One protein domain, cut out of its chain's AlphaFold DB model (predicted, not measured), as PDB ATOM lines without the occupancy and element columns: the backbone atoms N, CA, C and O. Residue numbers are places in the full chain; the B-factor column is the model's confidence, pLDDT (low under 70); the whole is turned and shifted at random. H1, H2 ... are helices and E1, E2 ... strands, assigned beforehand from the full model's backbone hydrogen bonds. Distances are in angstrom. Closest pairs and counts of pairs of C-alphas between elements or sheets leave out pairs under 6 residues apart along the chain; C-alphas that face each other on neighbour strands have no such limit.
ATOM      1  N   ALA A  16     243.170 181.307 248.714       55.56
ATOM      2  CA  ALA A  16     241.856 180.695 248.526       55.56
ATOM      3  C   ALA A  16     241.739 179.929 247.207       55.56
ATOM      4  O   ALA A  16     240.940 179.001 247.107       55.56
ATOM      5  N   PHE A  17     242.522 180.309 246.198       54.34
ATOM      6  CA  PHE A  17     242.503 179.673 244.888       54.34
ATOM      7  C   PHE A  17     243.924 179.491 244.371       54.34
ATOM      8  O   PHE A  17     244.572 180.434 243.921       54.34
ATOM      9  N   PHE A  18     244.392 178.243 244.366       56.38
ATOM     10  CA  PHE A  18     245.555 177.854 243.577       56.38
ATOM     11  C   PHE A  18     245.160 177.861 242.093       56.38
ATOM     12  O   PHE A  18     244.789 176.838 241.520       56.38
ATOM     13  N   TRP A  19     245.168 179.042 241.473       58.66
ATOM     14  CA  TRP A  19     244.860 179.198 240.052       58.66
ATOM     15  C   TRP A  19     246.090 178.875 239.205       58.66
ATOM     16  O   TRP A  19     246.742 179.758 238.649       58.66
ATOM     17  N   ASN A  20     246.442 177.594 239.121       73.00
ATOM     18  CA  ASN A  20     247.555 177.163 238.286       73.00
ATOM     19  C   ASN A  20     247.081 176.837 236.871       73.00
ATOM     20  O   ASN A  20     246.886 175.681 236.493       73.00
ATOM     21  N   LYS A  21     246.863 177.905 236.103       79.44
ATOM     22  CA  LYS A  21     246.413 177.829 234.714       79.44
ATOM     23  C   LYS A  21     247.366 176.994 233.849       79.44
ATOM     24  O   LYS A  21     246.896 176.213 233.033       79.44
ATOM     25  N   GLU A  22     248.674 177.109 234.065       84.50
ATOM     26  CA  GLU A  22     249.691 176.385 233.291       84.50
ATOM     27  C   GLU A  22     249.601 174.870 233.490       84.50
ATOM     28  O   GLU A  22     249.541 174.116 232.518       84.50
ATOM     29  N   TYR A  23     249.534 174.402 234.740       86.00
ATOM     30  CA  TYR A  23     249.394 172.972 235.020       86.00
ATOM     31  C   TYR A  23     248.025 172.443 234.615       86.00
ATOM     32  O   TYR A  23     247.943 171.316 234.135       86.00
ATOM     33  N   LEU A  24     246.969 173.251 234.741       84.81
ATOM     34  CA  LEU A  24     245.636 172.885 234.270       84.81
ATOM     35  C   LEU A  24     245.621 172.694 232.745       84.81
ATOM     36  O   LEU A  24     245.154 171.671 232.251       84.81
ATOM     37  N   GLU A  25     246.183 173.640 231.990       87.38
ATOM     38  CA  GLU A  25     246.320 173.520 230.538       87.38
ATOM     39  C   GLU A  25     247.163 172.305 230.151       87.38
ATOM     40  O   GLU A  25     246.776 171.545 229.263       87.38
ATOM     41  N   ARG A  26     248.291 172.082 230.835       88.81
ATOM     42  CA  ARG A  26     249.148 170.915 230.600       88.81
ATOM     43  C   ARG A  26     248.407 169.611 230.882       88.81
ATOM     44  O   ARG A  26     248.532 168.668 230.104       88.81
ATOM     45  N   PHE A  27     247.610 169.560 231.947       89.50
ATOM     46  CA  PHE A  27     246.803 168.397 232.311       89.50
ATOM     47  C   PHE A  27     245.762 168.062 231.238       89.50
ATOM     48  O   PHE A  27     245.617 166.891 230.882       89.50
ATOM     49  N   TYR A  28     245.077 169.065 230.679       87.00
ATOM     50  CA  TYR A  28     244.094 168.846 229.611       87.00
ATOM     51  C   TYR A  28     244.731 168.537 228.248       87.00
ATOM     52  O   TYR A  28     244.182 167.730 227.503       87.00
ATOM     53  N   LYS A  29     245.893 169.125 227.926       90.56
ATOM     54  CA  LYS A  29     246.617 168.887 226.659       90.56
ATOM     55  C   LYS A  29     247.340 167.538 226.620       90.56
ATOM     56  O   LYS A  29     247.504 166.948 225.555       90.56
ATOM     57  N   THR A  30     247.794 167.042 227.769       90.62
ATOM     58  CA  THR A  30     248.483 165.747 227.855       90.62
ATOM     59  C   THR A  30     247.481 164.620 227.594       90.62
ATOM     60  O   THR A  30     246.398 164.628 228.161       90.62
ATOM     61  N   GLN A  31     247.810 163.632 226.758       85.50
ATOM     62  CA  GLN A  31     246.929 162.473 226.509       85.50
ATOM     63  C   GLN A  31     247.337 161.233 227.317       85.50
ATOM     64  O   GLN A  31     246.479 160.491 227.784       85.50
ATOM     65  N   SER A  32     248.642 161.033 227.522       89.19
ATOM     66  CA  SER A  32     249.186 159.897 228.277       89.19
ATOM     67  C   SER A  32     248.859 159.995 229.772       89.19
ATOM     68  O   SER A  32     249.173 161.009 230.401       89.19
ATOM     69  N   ALA A  33     248.288 158.931 230.344       84.12
ATOM     70  CA  ALA A  33     247.980 158.838 231.773       84.12
ATOM     71  C   ALA A  33     249.247 158.942 232.641       84.12
ATOM     72  O   ALA A  33     249.301 159.780 233.541       84.12
ATOM     73  N   ASP A  34     250.304 158.207 232.285       86.88
ATOM     74  CA  ASP A  34     251.589 158.199 233.001       86.88
ATOM     75  C   ASP A  34     252.262 159.576 233.021       86.88
ATOM     76  O   ASP A  34     253.007 159.930 233.938       86.88
ATOM     77  N   THR A  35     252.036 160.371 231.973       87.31
ATOM     78  CA  THR A  35     252.571 161.731 231.881       87.31
ATOM     79  C   THR A  35     251.699 162.717 232.655       87.31
ATOM     80  O   THR A  35     252.238 163.657 233.237       87.31
ATOM     81  N   LYS A  36     250.376 162.499 232.711       88.50
ATOM     82  CA  LYS A  36     249.459 163.312 233.523       88.50
ATOM     83  C   LYS A  36     249.732 163.169 235.013       88.50
ATOM     84  O   LYS A  36     249.725 164.183 235.701       88.50
ATOM     85  N   GLU A  37     250.005 161.956 235.494       89.81
ATOM     86  CA  GLU A  37     250.249 161.699 236.922       89.81
ATOM     87  C   GLU A  37     251.445 162.497 237.468       89.81
ATOM     88  O   GLU A  37     251.459 162.925 238.620       89.81
ATOM     89  N   LYS A  38     252.422 162.791 236.603       91.00
ATOM     90  CA  LYS A  38     253.609 163.594 236.934       91.00
ATOM     91  C   LYS A  38     253.335 165.099 237.014       91.00
ATOM     92  O   LYS A  38     254.225 165.850 237.411       91.00
ATOM     93  N   ILE A  39     252.152 165.566 236.612       87.69
ATOM     94  CA  ILE A  39     251.805 166.989 236.633       87.69
ATOM     95  C   ILE A  39     251.488 167.399 238.077       87.69
ATOM     96  O   ILE A  39     250.630 166.783 238.718       87.69
ATOM     97  N   PRO A  40     252.121 168.460 238.609       87.44
ATOM     98  CA  PRO A  40     251.790 168.953 239.938       87.44
ATOM     99  C   PRO A  40     250.296 169.289 240.055       87.44
ATOM    100  O   PRO A  40     249.747 170.039 239.249       87.44
ATOM    101  N   GLY A  41     249.635 168.728 241.069       84.00
ATOM    102  CA  GLY A  41     248.191 168.886 241.267       84.00
ATOM    103  C   GLY A  41     247.315 167.857 240.541       84.00
ATOM    104  O   GLY A  41     246.094 167.980 240.622       84.00
ATOM    105  N   TYR A  42     247.897 166.831 239.903       86.94
ATOM    106  CA  TYR A  42     247.176 165.744 239.224       86.94
ATOM    107  C   TYR A  42     246.003 165.187 240.045       86.94
ATOM    108  O   TYR A  42     244.859 165.276 239.604       86.94
ATOM    109  N   TYR A  43     246.254 164.698 241.265       86.31
ATOM    110  CA  TYR A  43     245.206 164.083 242.091       86.31
ATOM    111  C   TYR A  43     244.090 165.065 242.479       86.31
ATOM    112  O   TYR A  43     242.939 164.668 242.633       86.31
ATOM    113  N   TYR A  44     244.403 166.359 242.611       85.44
ATOM    114  CA  TYR A  44     243.392 167.386 242.867       85.44
ATOM    115  C   TYR A  44     242.500 167.607 241.640       85.44
ATOM    116  O   TYR A  44     241.275 167.597 241.759       85.44
ATOM    117  N   MET A  45     243.102 167.751 240.455       86.81
ATOM    118  CA  MET A  45     242.368 167.906 239.193       86.81
ATOM    119  C   MET A  45     241.524 166.667 238.884       86.81
ATOM    120  O   MET A  45     240.355 166.795 238.532       86.81
ATOM    121  N   GLN A  46     242.084 165.473 239.091       87.94
ATOM    122  CA  GLN A  46     241.370 164.210 238.941       87.94
ATOM    123  C   GLN A  46     240.169 164.132 239.886       87.94
ATOM    124  O   GLN A  46     239.072 163.824 239.434       87.94
ATOM    125  N   LYS A  47     240.334 164.490 241.165       87.88
ATOM    126  CA  LYS A  47     239.230 164.500 242.134       87.88
ATOM    127  C   LYS A  47     238.091 165.438 241.718       87.88
ATOM    128  O   LYS A  47     236.928 165.096 241.914       87.88
ATOM    129  N   ILE A  48     238.405 166.602 241.142       87.50
ATOM    130  CA  ILE A  48     237.388 167.523 240.604       87.50
ATOM    131  C   ILE A  48     236.660 166.891 239.420       87.50
ATOM    132  O   ILE A  48     235.435 166.932 239.382       87.50
ATOM    133  N   ILE A  49     237.398 166.307 238.475       88.94
ATOM    134  CA  ILE A  49     236.813 165.677 237.286       88.94
ATOM    135  C   ILE A  49     235.929 164.502 237.687       88.94
ATOM    136  O   ILE A  49     234.802 164.412 237.228       88.94
ATOM    137  N   GLU A  50     236.391 163.635 238.586       89.75
ATOM    138  CA  GLU A  50     235.595 162.519 239.098       89.75
ATOM    139  C   GLU A  50     234.334 163.006 239.810       89.75
ATOM    140  O   GLU A  50     233.249 162.470 239.584       89.75
ATOM    141  N   PHE A  51     234.449 164.055 240.630       90.25
ATOM    142  CA  PHE A  51     233.289 164.657 241.272       90.25
ATOM    143  C   PHE A  51     232.294 165.197 240.241       90.25
ATOM    144  O   PHE A  51     231.094 164.959 240.376       90.25
ATOM    145  N   ASP A  52     232.777 165.892 239.213       90.88
ATOM    146  CA  ASP A  52     231.952 166.431 238.138       90.88
ATOM    147  C   ASP A  52     231.274 165.313 237.335       90.88
ATOM    148  O   ASP A  52     230.059 165.341 237.143       90.88
ATOM    149  N   CYS A  53     232.021 164.273 236.964       90.25
ATOM    150  CA  CYS A  53     231.504 163.091 236.282       90.25
ATOM    151  C   CYS A  53     230.450 162.359 237.109       90.25
ATOM    152  O   CYS A  53     229.497 161.837 236.538       90.25
ATOM    153  N   ASP A  54     230.578 162.320 238.435       91.88
ATOM    154  CA  ASP A  54     229.609 161.661 239.309       91.88
ATOM    155  C   ASP A  54     228.351 162.509 239.522       91.88
ATOM    156  O   ASP A  54     227.236 161.989 239.497       91.88
ATOM    157  N   HIS A  55     228.510 163.819 239.698       90.31
ATOM    158  CA  HIS A  55     227.443 164.711 240.162       90.31
ATOM    159  C   HIS A  55     226.904 165.641 239.088       90.31
ATOM    160  O   HIS A  55     226.125 166.534 239.402       90.31
ATOM    161  N   THR A  56     227.288 165.463 237.831       90.19
ATOM    162  CA  THR A  56     226.672 166.189 236.724       90.19
ATOM    163  C   THR A  56     226.175 165.238 235.647       90.19
ATOM    164  O   THR A  56     226.643 164.103 235.494       90.19
ATOM    165  N   GLU A  57     225.162 165.693 234.925       88.19
ATOM    166  CA  GLU A  57     224.748 165.127 233.653       88.19
ATOM    167  C   GLU A  57     224.821 166.218 232.595       88.19
ATOM    168  O   GLU A  57     224.217 167.279 232.764       88.19
ATOM    169  N   SER A  58     225.525 165.931 231.503       88.88
ATOM    170  CA  SER A  58     225.676 166.832 230.363       88.88
ATOM    171  C   SER A  58     225.006 166.250 229.115       88.88
ATOM    172  O   SER A  58     225.016 165.042 228.887       88.88
ATOM    173  N   GLY A  59     224.413 167.130 228.320       86.06
ATOM    174  CA  GLY A  59     224.002 166.927 226.935       86.06
ATOM    175  C   GLY A  59     224.610 168.024 226.055       86.06
ATOM    176  O   GLY A  59     225.365 168.865 226.539       86.06
ATOM    177  N   GLU A  60     224.264 168.070 224.771       84.50
ATOM    178  CA  GLU A  60     224.774 169.069 223.823       84.50
ATOM    179  C   GLU A  60     224.438 170.507 224.253       84.50
ATOM    180  O   GLU A  60     225.238 171.418 224.050       84.50
ATOM    181  N   LEU A  61     223.257 170.726 224.842       79.81
ATOM    182  CA  LEU A  61     222.790 172.047 225.297       79.81
ATOM    183  C   LEU A  61     222.324 172.033 226.755       79.81
ATOM    184  O   LEU A  61     221.587 172.920 227.190       79.81
ATOM    185  N   TYR A  62     222.717 171.008 227.500       81.62
ATOM    186  CA  TYR A  62     222.202 170.739 228.829       81.62
ATOM    187  C   TYR A  62     223.340 170.409 229.777       81.62
ATOM    188  O   TYR A  62     224.232 169.640 229.438       81.62
ATOM    189  N   ARG A  63     223.287 170.957 230.988       85.69
ATOM    190  CA  ARG A  63     224.116 170.501 232.096       85.69
ATOM    191  C   ARG A  63     223.348 170.692 233.388       85.69
ATOM    192  O   ARG A  63     222.937 171.806 233.699       85.69
ATOM    193  N   GLU A  64     223.148 169.615 234.128       85.75
ATOM    194  CA  GLU A  64     222.475 169.637 235.424       85.75
ATOM    195  C   GLU A  64     223.389 169.036 236.483       85.75
ATOM    196  O   GLU A  64     224.025 168.005 236.264       85.75
ATOM    197  N   TYR A  65     223.427 169.677 237.649       86.75
ATOM    198  CA  TYR A  65     224.003 169.074 238.839       86.75
ATOM    199  C   TYR A  65     223.016 168.063 239.433       86.75
ATOM    200  O   TYR A  65     221.919 168.419 239.866       86.75
ATOM    201  N   VAL A  66     223.427 166.801 239.488       85.75
ATOM    202  CA  VAL A  66     222.680 165.692 240.072       85.75
ATOM    203  C   VAL A  66     223.167 165.470 241.497       85.75
ATOM    204  O   VAL A  66     224.216 164.872 241.761       85.75
ATOM    205  N   LYS A  67     222.372 165.955 242.452       81.06
ATOM    206  CA  LYS A  67     222.615 165.711 243.872       81.06
ATOM    207  C   LYS A  67     222.612 164.210 244.147       81.06
ATOM    208  O   LYS A  67     221.696 163.507 243.741       81.06
ATOM    209  N   HIS A  68     223.617 163.746 244.891       86.50
ATOM    210  CA  HIS A  68     223.842 162.321 245.140       86.50
ATOM    211  C   HIS A  68     223.975 161.490 243.850       86.50
ATOM    212  O   HIS A  68     223.774 160.283 243.898       86.50
ATOM    213  N   GLY A  69     224.366 162.089 242.716       85.31
ATOM    214  CA  GLY A  69     224.630 161.345 241.479       85.31
ATOM    215  C   GLY A  69     225.678 160.238 241.662       85.31
ATOM    216  O   GLY A  69     225.580 159.185 241.038       85.31
ATOM    217  N   CYS A  70     226.606 160.401 242.616       89.38
ATOM    218  CA  CYS A  70     227.501 159.328 243.057       89.38
ATOM    219  C   CYS A  70     226.757 158.071 243.544       89.38
ATOM    220  O   CYS A  70     227.184 156.962 243.240       89.38
ATOM    221  N   LEU A  71     225.626 158.213 244.241       88.12
ATOM    222  CA  LEU A  71     224.816 157.076 244.674       88.12
ATOM    223  C   LEU A  71     224.189 156.360 243.476       88.12
ATOM    224  O   LEU A  71     224.198 155.139 243.444       88.12
ATOM    225  N   GLU A  72     223.689 157.099 242.486       83.69
ATOM    226  CA  GLU A  72     223.088 156.507 241.283       83.69
ATOM    227  C   GLU A  72     224.127 155.802 240.399       83.69
ATOM    228  O   GLU A  72     223.850 154.739 239.849       83.69
ATOM    229  N   LYS A  73     225.331 156.375 240.273       86.06
ATOM    230  CA  LYS A  73     226.386 155.868 239.381       86.06
ATOM    231  C   LYS A  73     227.282 154.813 240.026       86.06
ATOM    232  O   LYS A  73     227.729 153.895 239.347       86.06
ATOM    233  N   LYS A  74     227.566 154.944 241.325       88.38
ATOM    234  CA  LYS A  74     228.530 154.106 242.064       88.38
ATOM    235  C   LYS A  74     227.892 153.297 243.194       88.38
ATOM    236  O   LYS A  74     228.612 152.639 243.937       88.38
ATOM    237  N   ASN A  75     226.566 153.347 243.360       89.56
ATOM    238  CA  ASN A  75     225.837 152.707 244.465       89.56
ATOM    239  C   ASN A  75     226.332 153.111 245.869       89.56
ATOM    240  O   ASN A  75     226.052 152.426 246.852       89.56
ATOM    241  N   GLN A  76     227.045 154.236 245.990       91.81
ATOM    242  CA  GLN A  76     227.574 154.736 247.255       91.81
ATOM    243  C   GLN A  76     227.707 156.265 247.239       91.81
ATOM    244  O   GLN A  76     228.117 156.858 246.244       91.81
ATOM    245  N   LEU A  77     227.416 156.912 248.374       89.50
ATOM    246  CA  LEU A  77     227.664 158.345 248.554       89.50
ATOM    247  C   LEU A  77     229.165 158.645 248.693       89.50
ATOM    248  O   LEU A  77     229.868 157.986 249.466       89.50
ATOM    249  N   CYS A  78     229.643 159.678 247.997       89.25
ATOM    250  CA  CYS A  78     230.988 160.218 248.201       89.25
ATOM    251  C   CYS A  78     231.093 160.972 249.539       89.25
ATOM    252  O   CYS A  78     230.079 161.368 250.120       89.25
ATOM    253  N   ASP A  79     232.317 161.200 250.018       88.81
ATOM    254  CA  ASP A  79     232.556 161.852 251.314       88.81
ATOM    255  C   ASP A  79     231.938 163.250 251.380       88.81
ATOM    256  O   ASP A  79     231.272 163.585 252.356       88.81
ATOM    257  N   TRP A  80     232.023 164.013 250.286       86.75
ATOM    258  CA  TRP A  80     231.393 165.328 250.200       86.75
ATOM    259  C   TRP A  80     229.872 165.252 250.402       86.75
ATOM    260  O   TRP A  80     229.327 166.019 251.194       86.75
ATOM    261  N   CYS A  81     229.189 164.300 249.754       86.94
ATOM    262  CA  CYS A  81     227.744 164.110 249.909       86.94
ATOM    263  C   CYS A  81     227.341 163.608 251.302       86.94
ATOM    264  O   CYS A  81     226.232 163.896 251.738       86.94
ATOM    265  N   LYS A  82     228.206 162.853 251.991       87.75
ATOM    266  CA  LYS A  82     227.957 162.408 253.373       87.75
ATOM    267  C   LYS A  82     228.072 163.562 254.368       87.75
ATOM    268  O   LYS A  82     227.279 163.651 255.299       87.75
ATOM    269  N   GLU A  83     229.075 164.417 254.182       85.88
ATOM    270  CA  GLU A  83     229.368 165.539 255.079       85.88
ATOM    271  C   GLU A  83     228.393 166.704 254.883       85.88
ATOM    272  O   GLU A  83     227.957 167.333 255.848       85.88
ATOM    273  N   HIS A  84     228.014 166.980 253.635       79.62
ATOM    274  CA  HIS A  84     227.189 168.128 253.277       79.62
ATOM    275  C   HIS A  84     225.735 167.700 253.096       79.62
ATOM    276  O   HIS A  84     225.215 167.601 251.982       79.62
ATOM    277  N   ASN A  85     225.059 167.474 254.224       69.75
ATOM    278  CA  ASN A  85     223.615 167.283 254.220       69.75
ATOM    279  C   ASN A  85     222.919 168.529 253.661       69.75
ATOM    280  O   ASN A  85     223.198 169.666 254.040       69.75
ATOM    281  N   PHE A  86     221.984 168.305 252.749       68.38
ATOM    282  CA  PHE A  86     221.228 169.379 252.128       68.38
ATOM    283  C   PHE A  86     220.219 169.977 253.109       68.38
ATOM    284  O   PHE A  86     219.370 169.265 253.638       68.38
ATOM    285  N   VAL A  87     220.294 171.293 253.300       70.31
ATOM    286  CA  VAL A  87     219.475 172.034 254.275       70.31
ATOM    287  C   VAL A  87     218.229 172.672 253.623       70.31
ATOM    288  O   VAL A  87     217.472 173.381 254.276       70.31
ATOM    289  N   GLY A  88     217.990 172.436 252.327       66.38
ATOM    290  CA  GLY A  88     216.836 172.973 251.596       66.38
ATOM    291  C   GLY A  88     215.625 172.025 251.525       66.38
ATOM    292  O   GLY A  88     215.696 170.878 251.976       66.38
ATOM    293  N   PRO A  89     214.517 172.463 250.895       67.25
ATOM    294  CA  PRO A  89     213.360 171.612 250.621       67.25
ATOM    295  C   PRO A  89     213.763 170.441 249.731       67.25
ATOM    296  O   PRO A  89     214.390 170.664 248.699       67.25
ATOM    297  N   SER A  90     213.395 169.210 250.096       65.25
ATOM    298  CA  SER A  90     213.672 168.024 249.280       65.25
ATOM    299  C   SER A  90     213.063 168.176 247.880       65.25
ATOM    300  O   SER A  90     211.893 167.867 247.672       65.25
ATOM    301  N   CYS A  91     213.855 168.647 246.920       60.94
ATOM    302  CA  CYS A  91     213.506 168.659 245.512       60.94
ATOM    303  C   CYS A  91     214.045 167.380 244.871       60.94
ATOM    304  O   CYS A  91     215.233 167.065 244.960       60.94
TER     305      CYS A  91
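Overview. This is residues 16 to 91 of the 301 residues of the protein "Transient receptor potential cation channel subfamily A member 1" of Paramuricea clavata (UniProt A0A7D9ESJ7). A small two-stranded hairpin, E1 and E2, and the short helix H4 lie at one end of the long helix H3, with the short helices H1 and H2 at its other end. H3 runs between these two small end groups, and the short helix H5, which follows H4 along the chain, is apart from H3. The printed part has 76 residues, with named elements in the order H1, H2, H3, E1, E2, H4, H5; the sheet, E1 - E2, is antiparallel and the class is mostly helix. The whole is loose, with a radius of gyration of the C-alphas of 15.1 A and spans of 42 by 31 by 25 A.

Along the chain. Strands E1, residues 56 to 58, and E2, residues 63 to 65, are short. H3, residues 42 to 55, measures 19.8 A from C-alpha 42 at (247.176, 165.744, 239.224) to C-alpha 55 at (227.443, 164.711, 240.162). H1, residues 21 to 29, measures 12.0 A. H2 is residues 33 to 37, H4 residues 69 to 74 and H5 residues 79 to 83, ending at C-alpha 83 at (229.368, 165.539, 255.079).

Arrangement. E1 and E2 form a hairpin, antiparallel at 169 degrees, with N 57 and O 64 at 2.9 A, within hydrogen-bond range. H3 touches H4 with residues 54 to 55 alone, about perpendicular at 74 degrees; their closest C-alphas, of His 55 and Gly 69, are 4.6 A apart. H1 and H3 are close but not clearly touching, the closest C-alphas being those of Phe 27 and Tyr 42, 7.4 A. H2 and H3 are also close but not clearly touching, at Lys 36 and Tyr 42, whose C-alphas are 6.6 A apart. H4 and H5 are only just apart, at 8.4 A. In H1, H2, H3, H4 and H5 every O i to N i+4 pair is within hydrogen-bond range.

Size, cuts and confidence. The farthest C-alphas, of Thr 35 and Pro 89, are 44.6 A apart. The printed part has no cut, and no link is long. Residues 58 to 63 stand free. Confidence is under 70 at residues 16 to 19, 85 to 86 and 88 to 91.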